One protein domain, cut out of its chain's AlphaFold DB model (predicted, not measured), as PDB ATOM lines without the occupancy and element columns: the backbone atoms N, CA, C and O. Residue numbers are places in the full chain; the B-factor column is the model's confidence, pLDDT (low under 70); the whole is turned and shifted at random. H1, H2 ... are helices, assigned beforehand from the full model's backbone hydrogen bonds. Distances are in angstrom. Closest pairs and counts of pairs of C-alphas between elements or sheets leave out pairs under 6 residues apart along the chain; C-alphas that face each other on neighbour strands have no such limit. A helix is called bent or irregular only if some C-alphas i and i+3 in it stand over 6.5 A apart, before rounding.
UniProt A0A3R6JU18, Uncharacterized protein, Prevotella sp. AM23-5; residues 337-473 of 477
ATOM      1  N   LYS A 337     156.710  50.787  95.277       89.44
ATOM      2  CA  LYS A 337     155.246  50.859  95.425       89.44
ATOM      3  C   LYS A 337     154.608  51.591  94.241       89.44
ATOM      4  O   LYS A 337     153.709  51.041  93.610       89.44
ATOM      5  N   ALA A 338     155.101  52.787  93.908       89.69
ATOM      6  CA  ALA A 338     154.588  53.584  92.794       89.69
ATOM      7  C   ALA A 338     154.754  52.869  91.441       89.69
ATOM      8  O   ALA A 338     153.889  52.978  90.571       89.69
ATOM      9  N   THR A 339     155.831  52.095  91.275       89.50
ATOM     10  CA  THR A 339     156.051  51.259  90.083       89.50
ATOM     11  C   THR A 339     154.996  50.153  89.985       89.50
ATOM     12  O   THR A 339     154.304  50.065  88.975       89.50
ATOM     13  N   LYS A 340     154.773  49.380  91.059       87.06
ATOM     14  CA  LYS A 340     153.731  48.334  91.100       87.06
ATOM     15  C   LYS A 340     152.311  48.897  90.922       87.06
ATOM     16  O   LYS A 340     151.482  48.269  90.268       87.06
ATOM     17  N   GLU A 341     152.023  50.083  91.462       89.00
ATOM     18  CA  GLU A 341     150.742  50.782  91.258       89.00
ATOM     19  C   GLU A 341     150.562  51.223  89.794       89.00
ATOM     20  O   GLU A 341     149.479  51.060  89.224       89.00
ATOM     21  N   LYS A 342     151.630  51.697  89.139       90.69
ATOM     22  CA  LYS A 342     151.631  51.999  87.700       90.69
ATOM     23  C   LYS A 342     151.444  50.741  86.844       90.69
ATOM     24  O   LYS A 342     150.703  50.794  85.864       90.69
ATOM     25  N   ASP A 343     152.053  49.615  87.210       85.12
ATOM     26  CA  ASP A 343     151.904  48.334  86.499       85.12
ATOM     27  C   ASP A 343     150.492  47.740  86.624       85.12
ATOM     28  O   ASP A 343     150.057  46.986  85.746       85.12
ATOM     29  N   LEU A 344     149.777  48.066  87.708       86.19
ATOM     30  CA  LEU A 344     148.366  47.725  87.895       86.19
ATOM     31  C   LEU A 344     147.466  48.616  87.029       86.19
ATOM     32  O   LEU A 344     146.587  48.102  86.346       86.19
ATOM     33  N   LYS A 345     147.729  49.929  86.979       87.88
ATOM     34  CA  LYS A 345     146.988  50.837  86.092       87.88
ATOM     35  C   LYS A 345     147.201  50.494  84.612       87.88
ATOM     36  O   LYS A 345     146.239  50.370  83.870       87.88
ATOM     37  N   THR A 346     148.449  50.263  84.210       87.38
ATOM     38  CA  THR A 346     148.801  49.903  82.824       87.38
ATOM     39  C   THR A 346     148.140  48.583  82.407       87.38
ATOM     40  O   THR A 346     147.787  48.417  81.243       87.38
ATOM     41  N   LEU A 347     147.934  47.651  83.349       86.44
ATOM     42  CA  LEU A 347     147.179  46.418  83.118       86.44
ATOM     43  C   LEU A 347     145.696  46.708  82.837       86.44
ATOM     44  O   LEU A 347     145.166  46.176  81.867       86.44
ATOM     45  N   ASP A 348     145.045  47.546  83.652       86.50
ATOM     46  CA  ASP A 348     143.652  47.960  83.425       86.50
ATOM     47  C   ASP A 348     143.492  48.665  82.064       86.50
ATOM     48  O   ASP A 348     142.614  48.293  81.286       86.50
ATOM     49  N   ASP A 349     144.385  49.610  81.744       89.56
ATOM     50  CA  ASP A 349     144.400  50.324  80.459       89.56
ATOM     51  C   ASP A 349     144.584  49.339  79.273       89.56
ATOM     52  O   ASP A 349     143.901  49.441  78.254       89.56
ATOM     53  N   SER A 350     145.454  48.326  79.414       89.25
ATOM     54  CA  SER A 350     145.717  47.319  78.366       89.25
ATOM     55  C   SER A 350     144.551  46.346  78.149       89.25
ATOM     56  O   SER A 350     144.295  45.933  77.019       89.25
ATOM     57  N   TRP A 351     143.825  45.978  79.209       87.38
ATOM     58  CA  TRP A 351     142.619  45.150  79.091       87.38
ATOM     59  C   TRP A 351     141.439  45.914  78.487       87.38
ATOM     60  O   TRP A 351     140.621  45.306  77.794       87.38
ATOM     61  N   GLN A 352     141.363  47.236  78.680       88.94
ATOM     62  CA  GLN A 352     140.361  48.057  78.000       88.94
ATOM     63  C   GLN A 352     140.570  48.056  76.478       88.94
ATOM     64  O   GLN A 352     139.604  47.845  75.749       88.94
ATOM     65  N   LEU A 353     141.820  48.150  76.000       91.12
ATOM     66  CA  LEU A 353     142.131  48.015  74.568       91.12
ATOM     67  C   LEU A 353     141.599  46.693  73.988       91.12
ATOM     68  O   LEU A 353     140.978  46.701  72.928       91.12
ATOM     69  N   VAL A 354     141.775  45.568  74.696       88.31
ATOM     70  CA  VAL A 354     141.255  44.254  74.262       88.31
ATOM     71  C   VAL A 354     139.724  44.246  74.165       88.31
ATOM     72  O   VAL A 354     139.180  43.681  73.214       88.31
ATOM     73  N   LYS A 355     139.021  44.878  75.112       87.00
ATOM     74  CA  LYS A 355     137.552  45.003  75.084       87.00
ATOM     75  C   LYS A 355     137.089  45.838  73.889       87.00
ATOM     76  O   LYS A 355     136.218  45.398  73.139       87.00
ATOM     77  N   ASP A 356     137.716  46.989  73.669       89.94
ATOM     78  CA  ASP A 356     137.393  47.891  72.558       89.94
ATOM     79  C   ASP A 356     137.671  47.215  71.202       89.94
ATOM     80  O   ASP A 356     136.847  47.272  70.285       89.94
ATOM     81  N   ALA A 357     138.783  46.479  71.097       89.69
ATOM     82  CA  ALA A 357     139.141  45.678  69.930       89.69
ATOM     83  C   ALA A 357     138.139  44.546  69.666       89.69
ATOM     84  O   ALA A 357     137.756  44.326  68.516       89.69
ATOM     85  N   ALA A 358     137.657  43.858  70.705       86.75
ATOM     86  CA  ALA A 358     136.621  42.837  70.564       86.75
ATOM     87  C   ALA A 358     135.308  43.429  70.020       86.75
ATOM     88  O   ALA A 358     134.666  42.824  69.159       86.75
ATOM     89  N   VAL A 359     134.918  44.628  70.471       87.50
ATOM     90  CA  VAL A 359     133.742  45.350  69.953       87.50
ATOM     91  C   VAL A 359     133.943  45.778  68.494       87.50
ATOM     92  O   VAL A 359     133.040  45.580  67.676       87.50
ATOM     93  N   GLU A 360     135.113  46.315  68.134       90.00
ATOM     94  CA  GLU A 360     135.415  46.694  66.749       90.00
ATOM     95  C   GLU A 360     135.387  45.480  65.813       90.00
ATOM     96  O   GLU A 360     134.719  45.520  64.780       90.00
ATOM     97  N   VAL A 361     136.026  44.375  66.203       88.38
ATOM     98  CA  VAL A 361     136.082  43.145  65.405       88.38
ATOM     99  C   VAL A 361     134.702  42.504  65.251       88.38
ATOM    100  O   VAL A 361     134.350  42.122  64.136       88.38
ATOM    101  N   LYS A 362     133.868  42.463  66.302       85.44
ATOM    102  CA  LYS A 362     132.465  42.004  66.192       85.44
ATOM    103  C   LYS A 362     131.640  42.857  65.215       85.44
ATOM    104  O   LYS A 362     130.738  42.333  64.570       85.44
ATOM    105  N   LYS A 363     131.925  44.164  65.111       86.88
ATOM    106  CA  LYS A 363     131.160  45.118  64.288       86.88
ATOM    107  C   LYS A 363     131.653  45.230  62.841       86.88
ATOM    108  O   LYS A 363     130.838  45.396  61.939       86.88
ATOM    109  N   GLN A 364     132.968  45.206  62.631       85.19
ATOM    110  CA  GLN A 364     133.619  45.486  61.344       85.19
ATOM    111  C   GLN A 364     134.304  44.256  60.730       85.19
ATOM    112  O   GLN A 364     134.704  44.290  59.570       85.19
ATOM    113  N   GLY A 365     134.486  43.179  61.499       83.69
ATOM    114  CA  GLY A 365     135.243  41.994  61.092       83.69
ATOM    115  C   GLY A 365     136.761  42.198  61.017       83.69
ATOM    116  O   GLY A 365     137.466  41.271  60.616       83.69
ATOM    117  N   GLN A 366     137.279  43.382  61.361       88.38
ATOM    118  CA  GLN A 366     138.700  43.737  61.279       88.38
ATOM    119  C   GLN A 366     139.083  44.868  62.246       88.38
ATOM    120  O   GLN A 366     138.219  45.632  62.668       88.38
ATOM    121  N   LEU A 367     140.375  44.975  62.567       89.25
ATOM    122  CA  LEU A 367     140.978  46.033  63.379       89.25
ATOM    123  C   LEU A 367     141.531  47.143  62.476       89.25
ATOM    124  O   LEU A 367     142.348  46.893  61.590       89.25
ATOM    125  N   THR A 368     141.108  48.381  62.724       86.50
ATOM    126  CA  THR A 368     141.456  49.568  61.927       86.50
ATOM    127  C   THR A 368     141.730  50.811  62.778       86.50
ATOM    128  O   THR A 368     142.595  51.617  62.420       86.50
ATOM    129  N   SER A 369     141.062  50.975  63.926       88.75
ATOM    130  CA  SER A 369     141.229  52.176  64.766       88.75
ATOM    131  C   SER A 369     142.599  52.243  65.449       88.75
ATOM    132  O   SER A 369     143.192  53.317  65.535       88.75
ATOM    133  N   PHE A 370     143.144  51.091  65.842       91.75
ATOM    134  CA  PHE A 370     144.341  50.955  66.678       91.75
ATOM    135  C   PHE A 370     145.662  51.328  65.974       91.75
ATOM    136  O   PHE A 370     145.770  51.381  64.740       91.75
ATOM    137  N   SER A 371     146.683  51.613  66.778       91.25
ATOM    138  CA  SER A 371     148.086  51.799  66.391       91.25
ATOM    139  C   SER A 371     148.890  50.497  66.504       91.25
ATOM    140  O   SER A 371     148.459  49.550  67.158       91.25
ATOM    141  N   GLU A 372     150.086  50.450  65.904       89.56
ATOM    142  CA  GLU A 372     150.979  49.282  66.003       89.56
ATOM    143  C   GLU A 372     151.294  48.900  67.457       89.56
ATOM    144  O   GLU A 372     151.290  47.725  67.817       89.56
ATOM    145  N   ALA A 373     151.526  49.904  68.310       89.69
ATOM    146  CA  ALA A 373     151.837  49.695  69.718       89.69
ATOM    147  C   ALA A 373     150.669  49.032  70.463       89.69
ATOM    148  O   ALA A 373     150.886  48.084  71.209       89.69
ATOM    149  N   GLU A 374     149.433  49.481  70.224       91.81
ATOM    150  CA  GLU A 374     148.234  48.914  70.855       91.81
ATOM    151  C   GLU A 374     147.958  47.487  70.364       91.81
ATOM    152  O   GLU A 374     147.689  46.609  71.183       91.81
ATOM    153  N   ILE A 375     148.101  47.226  69.056       89.31
ATOM    154  CA  ILE A 375     148.031  45.871  68.478       89.31
ATOM    155  C   ILE A 375     149.046  44.946  69.162       89.31
ATOM    156  O   ILE A 375     148.684  43.863  69.627       89.31
ATOM    157  N   SER A 376     150.295  45.396  69.299       87.56
ATOM    158  CA  SER A 376     151.354  44.615  69.935       87.56
ATOM    159  C   SER A 376     151.097  44.383  71.430       87.56
ATOM    160  O   SER A 376     151.228  43.257  71.917       87.56
ATOM    161  N   THR A 377     150.648  45.408  72.163       89.00
ATOM    162  CA  THR A 377     150.251  45.293  73.576       89.00
ATOM    163  C   THR A 377     149.137  44.264  73.766       89.00
ATOM    164  O   THR A 377     149.276  43.385  74.617       89.00
ATOM    165  N   MET A 378     148.071  44.319  72.962       87.44
ATOM    166  CA  MET A 378     146.967  43.354  73.030       87.44
ATOM    167  C   MET A 378     147.422  41.930  72.692       87.44
ATOM    168  O   MET A 378     147.059  40.986  73.397       87.44
ATOM    169  N   TYR A 379     148.253  41.773  71.656       83.75
ATOM    170  CA  TYR A 379     148.808  40.481  71.251       83.75
ATOM    171  C   TYR A 379     149.625  39.830  72.375       83.75
ATOM    172  O   TYR A 379     149.356  38.688  72.754       83.75
ATOM    173  N   TYR A 380     150.578  40.558  72.967       80.69
ATOM    174  CA  TYR A 380     151.394  40.017  74.057       80.69
ATOM    175  C   TYR A 380     150.599  39.786  75.346       80.69
ATOM    176  O   TYR A 380     150.876  38.812  76.048       80.69
ATOM    177  N   LEU A 381     149.603  40.625  75.654       80.38
ATOM    178  CA  LEU A 381     148.718  40.429  76.806       80.38
ATOM    179  C   LEU A 381     147.968  39.092  76.692       80.38
ATOM    180  O   LEU A 381     148.055  38.251  77.585       80.38
ATOM    181  N   LEU A 382     147.303  38.854  75.559       76.12
ATOM    182  CA  LEU A 382     146.513  37.641  75.331       76.12
ATOM    183  C   LEU A 382     147.377  36.380  75.168       76.12
ATOM    184  O   LEU A 382     146.966  35.302  75.603       76.12
ATOM    185  N   ASN A 383     148.584  36.506  74.607       72.38
ATOM    186  CA  ASN A 383     149.524  35.391  74.471       72.38
ATOM    187  C   ASN A 383     150.121  34.945  75.822       72.38
ATOM    188  O   ASN A 383     150.252  33.750  76.072       72.38
ATOM    189  N   ASN A 384     150.458  35.884  76.714       64.12
ATOM    190  CA  ASN A 384     151.113  35.569  77.991       64.12
ATOM    191  C   ASN A 384     150.173  34.959  79.044       64.12
ATOM    192  O   ASN A 384     150.636  34.234  79.923       64.12
ATOM    193  N   ILE A 385     148.874  35.265  78.988       57.09
ATOM    194  CA  ILE A 385     147.911  34.923  80.054       57.09
ATOM    195  C   ILE A 385     147.273  33.537  79.833       57.09
ATOM    196  O   ILE A 385     146.632  32.986  80.726       57.09
ATOM    197  N   GLY A 386     147.470  32.923  78.661       51.44
ATOM    198  CA  GLY A 386     146.955  31.579  78.374       51.44
ATOM    199  C   GLY A 386     145.428  31.497  78.272       51.44
ATOM    200  O   GLY A 386     144.881  30.394  78.308       51.44
ATOM    201  N   VAL A 387     144.742  32.642  78.110       50.62
ATOM    202  CA  VAL A 387     143.295  32.730  77.810       50.62
ATOM    203  C   VAL A 387     142.970  31.861  76.593       50.62
ATOM    204  O   VAL A 387     142.038  31.064  76.588       50.62
ATOM    205  N   ALA A 388     143.846  31.940  75.596       47.78
ATOM    206  CA  ALA A 388     143.960  30.981  74.520       47.78
ATOM    207  C   ALA A 388     144.656  29.698  75.014       47.78
ATOM    208  O   ALA A 388     145.862  29.519  74.814       47.78
ATOM    209  N   ARG A 389     143.895  28.786  75.641       47.38
ATOM    210  CA  ARG A 389     144.336  27.397  75.865       47.38
ATOM    211  C   ARG A 389     144.839  26.826  74.536       47.38
ATOM    212  O   ARG A 389     144.048  26.627  73.619       47.38
ATOM    213  N   HIS A 390     146.144  26.573  74.456       44.59
ATOM    214  CA  HIS A 390     146.886  26.095  73.278       44.59
ATOM    215  C   HIS A 390     146.915  27.034  72.051       44.59
ATOM    216  O   HIS A 390     147.975  27.196  71.448       44.59
ATOM    217  N   THR A 391     145.830  27.736  71.708       51.41
ATOM    218  CA  THR A 391     145.700  28.383  70.390       51.41
ATOM    219  C   THR A 391     146.638  29.562  70.112       51.41
ATOM    220  O   THR A 391     147.085  29.660  68.975       51.41
ATOM    221  N   LEU A 392     146.990  30.445  71.061       50.47
ATOM    222  CA  LEU A 392     147.932  31.555  70.776       50.47
ATOM    223  C   LEU A 392     149.402  31.173  70.919       50.47
ATOM    224  O   LEU A 392     150.210  31.688  70.159       50.47
ATOM    225  N   LEU A 393     149.758  30.257  71.819       45.94
ATOM    226  CA  LEU A 393     151.146  29.798  71.947       45.94
ATOM    227  C   LEU A 393     151.574  28.968  70.728       45.94
ATOM    228  O   LEU A 393     152.669  29.170  70.203       45.94
ATOM    229  N   GLU A 394     150.677  28.126  70.206       52.25
ATOM    230  CA  GLU A 394     150.863  27.462  68.912       52.25
ATOM    231  C   GLU A 394     150.836  28.489  67.764       52.25
ATOM    232  O   GLU A 394     151.749  28.508  66.939       52.25
ATOM    233  N   ARG A 395     149.869  29.427  67.736       51.38
ATOM    234  CA  ARG A 395     149.813  30.471  66.688       51.38
ATOM    235  C   ARG A 395     150.965  31.487  66.741       51.38
ATOM    236  O   ARG A 395     151.267  32.090  65.719       51.38
ATOM    237  N   GLY A 396     151.635  31.662  67.876       53.09
ATOM    238  CA  GLY A 396     152.793  32.545  68.043       53.09
ATOM    239  C   GLY A 396     154.090  31.915  67.536       53.09
ATOM    240  O   GLY A 396     154.938  32.618  66.993       53.09
ATOM    241  N   GLN A 397     154.206  30.585  67.620       50.59
ATOM    242  CA  GLN A 397     155.204  29.841  66.849       50.59
ATOM    243  C   GLN A 397     154.874  29.909  65.350       50.59
ATOM    244  O   GLN A 397     155.758  30.207  64.552       50.59
ATOM    245  N   ILE A 398     153.601  29.753  64.965       52.28
ATOM    246  CA  ILE A 398     153.150  29.929  63.571       52.28
ATOM    247  C   ILE A 398     153.435  31.353  63.057       52.28
ATOM    248  O   ILE A 398     153.822  31.486  61.904       52.28
ATOM    249  N   LEU A 399     153.350  32.412  63.874       60.50
ATOM    250  CA  LEU A 399     153.713  33.774  63.446       60.50
ATOM    251  C   LEU A 399     155.176  33.854  62.971       60.50
ATOM    252  O   LEU A 399     155.462  34.556  62.015       60.50
ATOM    253  N   ALA A 400     156.101  33.110  63.583       59.47
ATOM    254  CA  ALA A 400     157.504  33.097  63.161       59.47
ATOM    255  C   ALA A 400     157.770  32.282  61.876       59.47
ATOM    256  O   ALA A 400     158.834  32.437  61.282       59.47
ATOM    257  N   PHE A 401     156.835  31.418  61.455       56.53
ATOM    258  CA  PHE A 401     157.025  30.468  60.345       56.53
ATOM    259  C   PHE A 401     156.025  30.604  59.186       56.53
ATOM    260  O   PHE A 401     156.287  30.082  58.111       56.53
ATOM    261  N   ALA A 402     154.899  31.285  59.393       62.78
ATOM    262  CA  ALA A 402     153.802  31.433  58.434       62.78
ATOM    263  C   ALA A 402     153.248  32.870  58.409       62.78
ATOM    264  O   ALA A 402     152.095  33.087  58.043       62.78
ATOM    265  N   LYS A 403     154.046  33.862  58.832       75.94
ATOM    266  CA  LYS A 403     153.724  35.293  58.704       75.94
ATOM    267  C   LYS A 403     153.308  35.640  57.275       75.94
ATOM    268  O   LYS A 403     152.262  36.252  57.080       75.94
ATOM    269  N   ASP A 404     154.110  35.215  56.307       73.88
ATOM    270  CA  ASP A 404     153.927  35.570  54.902       73.88
ATOM    271  C   ASP A 404     152.648  34.913  54.354       73.88
ATOM    272  O   ASP A 404     151.777  35.618  53.850       73.88
ATOM    273  N   ASP A 405     152.442  33.614  54.613       71.62
ATOM    274  CA  ASP A 405     151.194  32.890  54.310       71.62
ATOM    275  C   ASP A 405     149.956  33.531  54.968       71.62
ATOM    276  O   ASP A 405     148.881  33.602  54.365       71.62
ATOM    277  N   LEU A 406     150.069  33.983  56.226       75.19
ATOM    278  CA  LEU A 406     148.978  34.636  56.957       75.19
ATOM    279  C   LEU A 406     148.572  35.958  56.299       75.19
ATOM    280  O   LEU A 406     147.376  36.247  56.254       75.19
ATOM    281  N   ILE A 407     149.548  36.728  55.812       77.50
ATOM    282  CA  ILE A 407     149.346  38.008  55.124       77.50
ATOM    283  C   ILE A 407     148.829  37.773  53.696       77.50
ATOM    284  O   ILE A 407     147.862  38.414  53.301       77.50
ATOM    285  N   GLU A 408     149.390  36.822  52.944       77.75
ATOM    286  CA  GLU A 408     148.946  36.490  51.580       77.75
ATOM    287  C   GLU A 408     147.494  35.977  51.553       77.75
ATOM    288  O   GLU A 408     146.706  36.318  50.665       77.75
ATOM    289  N   GLN A 409     147.097  35.196  52.562       76.19
ATOM    290  CA  GLN A 409     145.718  34.722  52.712       76.19
ATOM    291  C   GLN A 409     144.746  35.812  53.202       76.19
ATOM    292  O   GLN A 409     143.527  35.642  53.079       76.19
ATOM    293  N   ASP A 410     145.238  36.921  53.759       80.56
ATOM    294  CA  ASP A 410     144.407  38.000  54.285       80.56
ATOM    295  C   ASP A 410     144.023  39.007  53.194       80.56
ATOM    296  O   ASP A 410     144.699  39.992  52.914       80.56
ATOM    297  N   ARG A 411     142.856  38.784  52.589       73.62
ATOM    298  CA  ARG A 411     142.322  39.613  51.491       73.62
ATOM    299  C   ARG A 411     141.736  40.964  51.944       73.62
ATOM    300  O   ARG A 411     140.869  41.508  51.259       73.62
ATOM    301  N   LYS A 412     142.132  41.482  53.111       81.75
ATOM    302  CA  LYS A 412     141.580  42.712  53.703       81.75
ATOM    303  C   LYS A 412     142.478  43.915  53.429       81.75
ATOM    304  O   LYS A 412     143.692  43.800  53.316       81.75
ATOM    305  N   SER A 413     141.874  45.102  53.365       79.44
ATOM    306  CA  SER A 413     142.639  46.348  53.268       79.44
ATOM    307  C   SER A 413     143.240  46.698  54.630       79.44
ATOM    308  O   SER A 413     142.509  46.854  55.610       79.44
ATOM    309  N   ARG A 414     144.570  46.814  54.697       83.50
ATOM    310  CA  ARG A 414     145.321  47.099  55.928       83.50
ATOM    311  C   ARG A 414     145.702  48.575  56.030       83.50
ATOM    312  O   ARG A 414     145.871  49.268  55.028       83.50
ATOM    313  N   LYS A 415     145.825  49.068  57.266       80.56
ATOM    314  CA  LYS A 415     146.139  50.471  57.561       80.56
ATOM    315  C   LYS A 415     147.538  50.818  57.049       80.56
ATOM    316  O   LYS A 415     148.510  50.131  57.359       80.56
ATOM    317  N   GLN A 416     147.640  51.889  56.267       74.94
ATOM    318  CA  GLN A 416     148.910  52.312  55.685       74.94
ATOM    319  C   GLN A 416     149.914  52.678  56.789       74.94
ATOM    320  O   GLN A 416     149.593  53.445  57.695       74.94
ATOM    321  N   GLY A 417     151.128  52.134  56.696       78.50
ATOM    322  CA  GLY A 417     152.192  52.349  57.679       78.50
ATOM    323  C   GLY A 417     152.268  51.309  58.802       78.50
ATOM    324  O   GLY A 417     153.158  51.431  59.633       78.50
ATOM    325  N   TRP A 418     151.400  50.291  58.829       85.50
ATOM    326  CA  TRP A 418     151.647  49.103  59.651       85.50
ATOM    327  C   TRP A 418     152.763  48.241  59.054       85.50
ATOM    328  O   TRP A 418     152.768  47.940  57.860       85.50
ATOM    329  N   SER A 419     153.676  47.807  59.915       86.56
ATOM    330  CA  SER A 419     154.621  46.726  59.662       86.56
ATOM    331  C   SER A 419     153.897  45.401  59.413       86.56
ATOM    332  O   SER A 419     152.826  45.136  59.959       86.56
ATOM    333  N   GLU A 420     154.516  44.528  58.623       83.00
ATOM    334  CA  GLU A 420     154.016  43.173  58.362       83.00
ATOM    335  C   GLU A 420     153.813  42.369  59.660       83.00
ATOM    336  O   GLU A 420     152.843  41.625  59.781       83.00
ATOM    337  N   ASP A 421     154.683  42.556  60.658       84.06
ATOM    338  CA  ASP A 421     154.562  41.912  61.971       84.06
ATOM    339  C   ASP A 421     153.296  42.382  62.702       84.06
ATOM    340  O   ASP A 421     152.570  41.569  63.276       84.06
ATOM    341  N   THR A 422     152.979  43.682  62.629       86.94
ATOM    342  CA  THR A 422     151.730  44.243  63.167       86.94
ATOM    343  C   THR A 422     150.518  43.738  62.389       86.94
ATOM    344  O   THR A 422     149.505  43.404  62.998       86.94
ATOM    345  N   ILE A 423     150.607  43.634  61.060       85.00
ATOM    346  CA  ILE A 423     149.534  43.078  60.222       85.00
ATOM    347  C   ILE A 423     149.260  41.621  60.621       85.00
ATOM    348  O   ILE A 423     148.109  41.270  60.876       85.00
ATOM    349  N   ALA A 424     150.294  40.790  60.763       84.12
ATOM    350  CA  ALA A 424     150.149  39.397  61.175       84.12
ATOM    351  C   ALA A 424     149.609  39.263  62.616       84.12
ATOM    352  O   ALA A 424     148.713  38.451  62.861       84.12
ATOM    353  N   GLN A 425     150.059  40.105  63.558       86.69
ATOM    354  CA  GLN A 425     149.490  40.185  64.912       86.69
ATOM    355  C   GLN A 425     148.005  40.586  64.886       86.69
ATOM    356  O   GLN A 425     147.189  39.944  65.549       86.69
ATOM    357  N   ALA A 426     147.631  41.584  64.079       87.50
ATOM    358  CA  ALA A 426     146.246  42.013  63.902       87.50
ATOM    359  C   ALA A 426     145.375  40.906  63.283       87.50
ATOM    360  O   ALA A 426     144.269  40.680  63.761       87.50
ATOM    361  N   ILE A 427     145.875  40.156  62.293       84.31
ATOM    362  CA  ILE A 427     145.177  38.997  61.706       84.31
ATOM    363  C   ILE A 427     144.923  37.911  62.763       84.31
ATOM    364  O   ILE A 427     143.832  37.339  62.807       84.31
ATOM    365  N   LEU A 428     145.899  37.614  63.629       81.56
ATOM    366  CA  LEU A 428     145.717  36.632  64.703       81.56
ATOM    367  C   LEU A 428     144.732  37.118  65.774       81.56
ATOM    368  O   LEU A 428     143.867  36.341  66.178       81.56
ATOM    369  N   LEU A 429     144.816  38.387  66.187       84.12
ATOM    370  CA  LEU A 429     143.858  39.013  67.105       84.12
ATOM    371  C   LEU A 429     142.442  39.023  66.520       84.12
ATOM    372  O   LEU A 429     141.499  38.629  67.196       84.12
ATOM    373  N   GLU A 430     142.278  39.384  65.250       85.50
ATOM    374  CA  GLU A 430     140.995  39.305  64.552       85.50
ATOM    375  C   GLU A 430     140.444  37.884  64.536       85.50
ATOM    376  O   GLU A 430     139.275  37.688  64.837       85.50
ATOM    377  N   ARG A 431     141.260  36.871  64.220       80.50
ATOM    378  CA  ARG A 431     140.805  35.469  64.219       80.50
ATOM    379  C   ARG A 431     140.355  35.017  65.614       80.50
ATOM    380  O   ARG A 431     139.360  34.303  65.705       80.50
ATOM    381  N   LEU A 432     141.052  35.463  66.661       78.69
ATOM    382  CA  LEU A 432     140.755  35.178  68.068       78.69
ATOM    383  C   LEU A 432     139.480  35.879  68.573       78.69
ATOM    384  O   LEU A 432     138.731  35.296  69.348       78.69
ATOM    385  N   LEU A 433     139.249  37.128  68.146       79.56
ATOM    386  CA  LEU A 433     138.162  37.995  68.623       79.56
ATOM    387  C   LEU A 433     136.897  37.946  67.737       79.56
ATOM    388  O   LEU A 433     135.807  38.255  68.213       79.56
ATOM    389  N   ALA A 434     137.021  37.578  66.453       73.94
ATOM    390  CA  ALA A 434     135.903  37.464  65.503       73.94
ATOM    391  C   ALA A 434     135.200  36.108  65.564       73.94
ATOM    392  O   ALA A 434     134.019  36.004  65.232       73.94
ATOM    393  N   LYS A 435     135.930  35.052  65.934       61.25
ATOM    394  CA  LYS A 435     135.351  33.737  66.200       61.25
ATOM    395  C   LYS A 435     135.090  33.598  67.690       61.25
ATOM    396  O   LYS A 435     135.810  34.146  68.513       61.25
ATOM    397  N   SER A 436     134.093  32.793  68.024       53.72
ATOM    398  CA  SER A 436     133.730  32.390  69.384       53.72
ATOM    399  C   SER A 436     134.767  31.450  70.035       53.72
ATOM    400  O   SER A 436     134.391  30.454  70.644       53.72
ATOM    401  N   GLU A 437     136.064  31.724  69.851       60.44
ATOM    402  CA  GLU A 437     137.182  31.034  70.509       60.44
ATOM    403  C   GLU A 437     137.423  31.590  71.925       60.44
ATOM    404  O   GLU A 437     137.880  30.845  72.788       60.44
ATOM    405  N   ILE A 438     137.099  32.869  72.169       65.94
ATOM    406  CA  ILE A 438     137.119  33.521  73.489       65.94
ATOM    407  C   ILE A 438     135.875  34.411  73.631       65.94
ATOM    408  O   ILE A 438     135.564  35.227  72.760       65.94
ATOM    409  N   THR A 439     135.160  34.275  74.745       70.75
ATOM    410  CA  THR A 439     134.001  35.105  75.099       70.75
ATOM    411  C   THR A 439     134.392  36.359  75.883       70.75
ATOM    412  O   THR A 439     135.443  36.449  76.510       70.75
ATOM    413  N   GLU A 440     133.490  37.340  75.909       74.19
ATOM    414  CA  GLU A 440     133.645  38.562  76.711       74.19
ATOM    415  C   GLU A 440     133.726  38.267  78.220       74.19
ATOM    416  O   GLU A 440     134.460  38.930  78.947       74.19
ATOM    417  N   ALA A 441     133.051  37.204  78.673       76.25
ATOM    418  CA  ALA A 441     133.146  36.706  80.042       76.25
ATOM    419  C   ALA A 441     134.525  36.094  80.359       76.25
ATOM    420  O   ALA A 441     135.027  36.279  81.462       76.25
ATOM    421  N   GLU A 442     135.162  35.408  79.404       76.31
ATOM    422  CA  GLU A 442     136.523  34.869  79.568       76.31
ATOM    423  C   GLU A 442     137.593  35.969  79.530       76.31
ATOM    424  O   GLU A 442     138.591  35.871  80.248       76.31
ATOM    425  N   ILE A 443     137.372  37.045  78.765       76.88
ATOM    426  CA  ILE A 443     138.186  38.273  78.816       76.88
ATOM    427  C   ILE A 443     138.083  38.917  80.207       76.88
ATOM    428  O   ILE A 443     139.109  39.213  80.819       76.88
ATOM    429  N   GLU A 444     136.868  39.084  80.741       81.06
ATOM    430  CA  GLU A 444     136.644  39.687  82.064       81.06
ATOM    431  C   GLU A 444     137.204  38.829  83.211       81.06
ATOM    432  O   GLU A 444     137.906  39.339  84.082       81.06
ATOM    433  N   ASP A 445     136.961  37.517  83.204       82.25
ATOM    434  CA  ASP A 445     137.501  36.581  84.200       82.25
ATOM    435  C   ASP A 445     139.040  36.554  84.176       82.25
ATOM    436  O   ASP A 445     139.685  36.541  85.228       82.25
ATOM    437  N   SER A 446     139.646  36.637  82.988       79.88
ATOM    438  CA  SER A 446     141.102  36.752  82.840       79.88
ATOM    439  C   SER A 446     141.631  38.085  83.373       79.88
ATOM    440  O   SER A 446     142.591  38.083  84.144       79.88
ATOM    441  N   HIS A 447     140.977  39.211  83.056       84.38
ATOM    442  CA  HIS A 447     141.308  40.530  83.613       84.38
ATOM    443  C   HIS A 447     141.228  40.529  85.144       84.38
ATOM    444  O   HIS A 447     142.167  40.971  85.812       84.38
ATOM    445  N   LEU A 448     140.160  39.970  85.719       86.38
ATOM    446  CA  LEU A 448     139.965  39.872  87.168       86.38
ATOM    447  C   LEU A 448     141.025  38.992  87.848       86.38
ATOM    448  O   LEU A 448     141.529  39.368  88.912       86.38
ATOM    449  N   LYS A 449     141.409  37.859  87.244       84.12
ATOM    450  CA  LYS A 449     142.498  36.994  87.738       84.12
ATOM    451  C   LYS A 449     143.840  37.723  87.752       84.12
ATOM    452  O   LYS A 449     144.513  37.734  88.785       84.12
ATOM    453  N   ASP A 450     144.192  38.383  86.656       80.62
ATOM    454  CA  ASP A 450     145.437  39.146  86.524       80.62
ATOM    455  C   ASP A 450     145.494  40.321  87.509       80.62
ATOM    456  O   ASP A 450     146.479  40.515  88.234       80.62
ATOM    457  N   LYS A 451     144.388  41.068  87.609       86.50
ATOM    458  CA  LYS A 451     144.226  42.175  88.552       86.50
ATOM    459  C   LYS A 451     144.362  41.695  89.992       86.50
ATOM    460  O   LYS A 451     145.064  42.339  90.777       86.50
ATOM    461  N   LYS A 452     143.761  40.553  90.339       88.44
ATOM    462  CA  LYS A 452     143.902  39.921  91.657       88.44
ATOM    463  C   LYS A 452     145.358  39.548  91.941       88.44
ATOM    464  O   LYS A 452     145.872  39.946  92.983       88.44
ATOM    465  N   LEU A 453     146.048  38.873  91.019       85.88
ATOM    466  CA  LEU A 453     147.452  38.473  91.187       85.88
ATOM    467  C   LEU A 453     148.388  39.677  91.393       85.88
ATOM    468  O   LEU A 453     149.188  39.680  92.336       85.88
ATOM    469  N   LYS A 454     148.263  40.734  90.575       85.00
ATOM    470  CA  LYS A 454     149.053  41.966  90.756       85.00
ATOM    471  C   LYS A 454     148.705  42.697  92.058       85.00
ATOM    472  O   LYS A 454     149.609  43.146  92.760       85.00
ATOM    473  N   THR A 455     147.422  42.764  92.420       88.50
ATOM    474  CA  THR A 455     146.965  43.391  93.676       88.50
ATOM    475  C   THR A 455     147.476  42.635  94.904       88.50
ATOM    476  O   THR A 455     147.953  43.251  95.854       88.50
ATOM    477  N   GLU A 456     147.459  41.300  94.888       90.19
ATOM    478  CA  GLU A 456     148.057  40.484  95.946       90.19
ATOM    479  C   GLU A 456     149.574  40.688  96.047       90.19
ATOM    480  O   GLU A 456     150.094  40.774  97.158       90.19
ATOM    481  N   SER A 457     150.285  40.803  94.920       87.25
ATOM    482  CA  SER A 457     151.726  41.098  94.910       87.25
ATOM    483  C   SER A 457     152.037  42.456  95.554       87.25
ATOM    484  O   SER A 457     152.920  42.546  96.410       87.25
ATOM    485  N   LEU A 458     151.267  43.497  95.213       89.19
ATOM    486  CA  LEU A 458     151.364  44.823  95.832       89.19
ATOM    487  C   LEU A 458     151.044  44.776  97.337       89.19
ATOM    488  O   LEU A 458     151.780  45.345  98.141       89.19
ATOM    489  N   ASN A 459     149.989  44.061  97.733       90.25
ATOM    490  CA  ASN A 459     149.594  43.938  99.137       90.25
ATOM    491  C   ASN A 459     150.629  43.178  99.978       90.25
ATOM    492  O   ASN A 459     150.924  43.613 101.091       90.25
ATOM    493  N   ARG A 460     151.223  42.095  99.450       90.19
ATOM    494  CA  ARG A 460     152.335  41.377 100.103       90.19
ATOM    495  C   ARG A 460     153.541  42.298 100.291       90.19
ATOM    496  O   ARG A 460     153.989  42.470 101.415       90.19
ATOM    497  N   PHE A 461     153.958  43.005  99.239       88.25
ATOM    498  CA  PHE A 461     155.048  43.985  99.309       88.25
ATOM    499  C   PHE A 461     154.823  45.072 100.384       88.25
ATOM    500  O   PHE A 461     155.726  45.397 101.157       88.25
ATOM    501  N   ILE A 462     153.599  45.604 100.489       89.06
ATOM    502  CA  ILE A 462     153.226  46.571 101.536       89.06
ATOM    503  C   ILE A 462     153.239  45.925 102.935       89.06
ATOM    504  O   ILE A 462     153.643  46.576 103.904       89.06
ATOM    505  N   ALA A 463     152.797  44.673 103.067       87.44
ATOM    506  CA  ALA A 463     152.790  43.944 104.334       87.44
ATOM    507  C   ALA A 463     154.212  43.627 104.832       87.44
ATOM    508  O   ALA A 463     154.507  43.878 106.001       87.44
ATOM    509  N   ASP A 464     155.106  43.178 103.949       87.00
ATOM    510  CA  ASP A 464     156.501  42.847 104.266       87.00
ATOM    511  C   ASP A 464     157.283  44.087 104.741       87.00
ATOM    512  O   ASP A 464     158.027  44.041 105.730       87.00
ATOM    513  N   TYR A 465     157.056  45.242 104.101       84.06
ATOM    514  CA  TYR A 465     157.608  46.518 104.566       84.06
ATOM    515  C   TYR A 465     157.054  46.922 105.940       84.06
ATOM    516  O   TYR A 465     157.814  47.314 106.827       84.06
ATOM    517  N   LYS A 466     155.742  46.774 106.174       83.06
ATOM    518  CA  LYS A 466     155.145  47.054 107.491       83.06
ATOM    519  C   LYS A 466     155.731  46.149 108.576       83.06
ATOM    520  O   LYS A 466     156.174  46.672 109.598       83.06
ATOM    521  N   ALA A 467     155.805  44.839 108.345       80.88
ATOM    522  CA  ALA A 467     156.346  43.869 109.296       80.88
ATOM    523  C   ALA A 467     157.817  44.161 109.647       80.88
ATOM    524  O   ALA A 467     158.171  44.234 110.825       80.88
ATOM    525  N   SER A 468     158.658  44.420 108.641       73.88
ATOM    526  CA  SER A 468     160.066  44.778 108.855       73.88
ATOM    527  C   SER A 468     160.240  46.149 109.524       73.88
ATOM    528  O   SER A 468     161.097  46.298 110.398       73.88
ATOM    529  N   SER A 469     159.411  47.149 109.205       66.00
ATOM    530  CA  SER A 469     159.429  48.450 109.894       66.00
ATOM    531  C   SER A 469     159.023  48.335 111.371       66.00
ATOM    532  O   SER A 469     159.637  48.968 112.232       66.00
ATOM    533  N   TRP A 470     158.046  47.474 111.680       56.00
ATOM    534  CA  TRP A 470     157.552  47.255 113.036       56.00
ATOM    535  C   TRP A 470     158.569  46.490 113.888       56.00
ATOM    536  O   TRP A 470     158.886  46.946 114.986       56.00
ATOM    537  N   ALA A 471     159.171  45.422 113.354       53.00
ATOM    538  CA  ALA A 471     160.245  44.683 114.024       53.00
ATOM    539  C   ALA A 471     161.427  45.595 114.409       53.00
ATOM    540  O   ALA A 471     161.904  45.546 115.542       53.00
ATOM    541  N   ASN A 472     161.832  46.501 113.510       53.34
ATOM    542  CA  ASN A 472     162.867  47.499 113.803       53.34
ATOM    543  C   ASN A 472     162.442  48.511 114.887       53.34
ATOM    544  O   ASN A 472     163.289  48.976 115.642       53.34
ATOM    545  N   SER A 473     161.150  48.842 114.996       50.81
ATOM    546  CA  SER A 473     160.638  49.749 116.038       50.81
ATOM    547  C   SER A 473     160.532  49.105 117.427       50.81
ATOM    548  O   SER A 473     160.613  49.808 118.431       50.81
TER     549      SER A 473
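Overview. This is residues 337 to 473 of the 477 residues of an uncharacterized protein of Prevotella sp. AM23-5 (UniProt A0A3R6JU18). Two long helices, H1 and H5, run side by side in opposite directions as a two-helix arm, and at the end where H1 finishes and H5 starts, the shorter helices make a head, in which H2 and H3 form a hairpin and H4 crosses both. The last residues of H5, 463 to 473, stick out alone past the beginning of H1 and add to the length. The printed part has 137 residues with five named helices, in the order H1 H2 H3 H4 H5, and no named strand; the class is all helix. The whole is loose, with a radius of gyration of the C-alphas of 18.3 A, and spans 68 by 28 by 27 A.

Along the chain. Find C-alpha 337 at (155.246, 50.859, 95.425); from there H1, residues 337 to 364, runs 40.7 A to C-alpha 364 at (133.619, 45.486, 61.344). Next come H2, residues 372 to 385, and H3, residues 391 to 408. H3 is irregular: C-alphas 401 and 404 are 8.1 A apart, and it has a kink of 92 degrees near residue 402. Read on to H4, residues 420 to 434, and then to H5, residues 440 to 473, which runs 49.0 A to C-alpha 473 at (160.638, 49.749, 116.038).

Arrangement. Begin with H1 and H5, which touch at a shallow tilt of 3 degrees, opposite ways; their closest C-alphas, of Lys 340 and Leu 458, are 6.3 A apart. With residues 350 to 354 alone H1 touches H2, about perpendicular at 76 degrees, closest at the C-alphas of Val 354 and Met 378, 5.9 A. With residues 357 to 362 alone H1 touches residues 430 to 434 of H4, only just about perpendicular at 72 degrees, closest at the C-alphas of Ala 358 and Leu 433, 5.4 A. H2 and H4 touch at a steep tilt of 56 degrees, the same way, closest at the C-alphas of Glu 372 and Thr 422, 5.8 A. H2 and H3 form a helical hairpin, a shallow tilt of 34 degrees, only just short of steep; the closest C-alphas, of Asn 383 and Leu 392, are 5.6 A apart. H3 and H4 touch at a steep tilt of 59 degrees, opposite ways, closest at the C-alphas of Lys 403 and Ala 424, 6.0 A. H3 is apart from H1 and H5. In the backbones of H1, H2, H4 and H5 each O i to N i+4 pair is within hydrogen-bond range; in H3, 10 of 14 are.

Size, cuts and confidence. The two C-alphas farthest apart, of Arg 411 and Ser 473, lie 67.9 A from each other. The printed part has no cut, and the link from H3 to H4, 11 residues, is long. Look for low confidence, pLDDT under 70, at residues 384 to 402, 435 to 438 and 469 to 473.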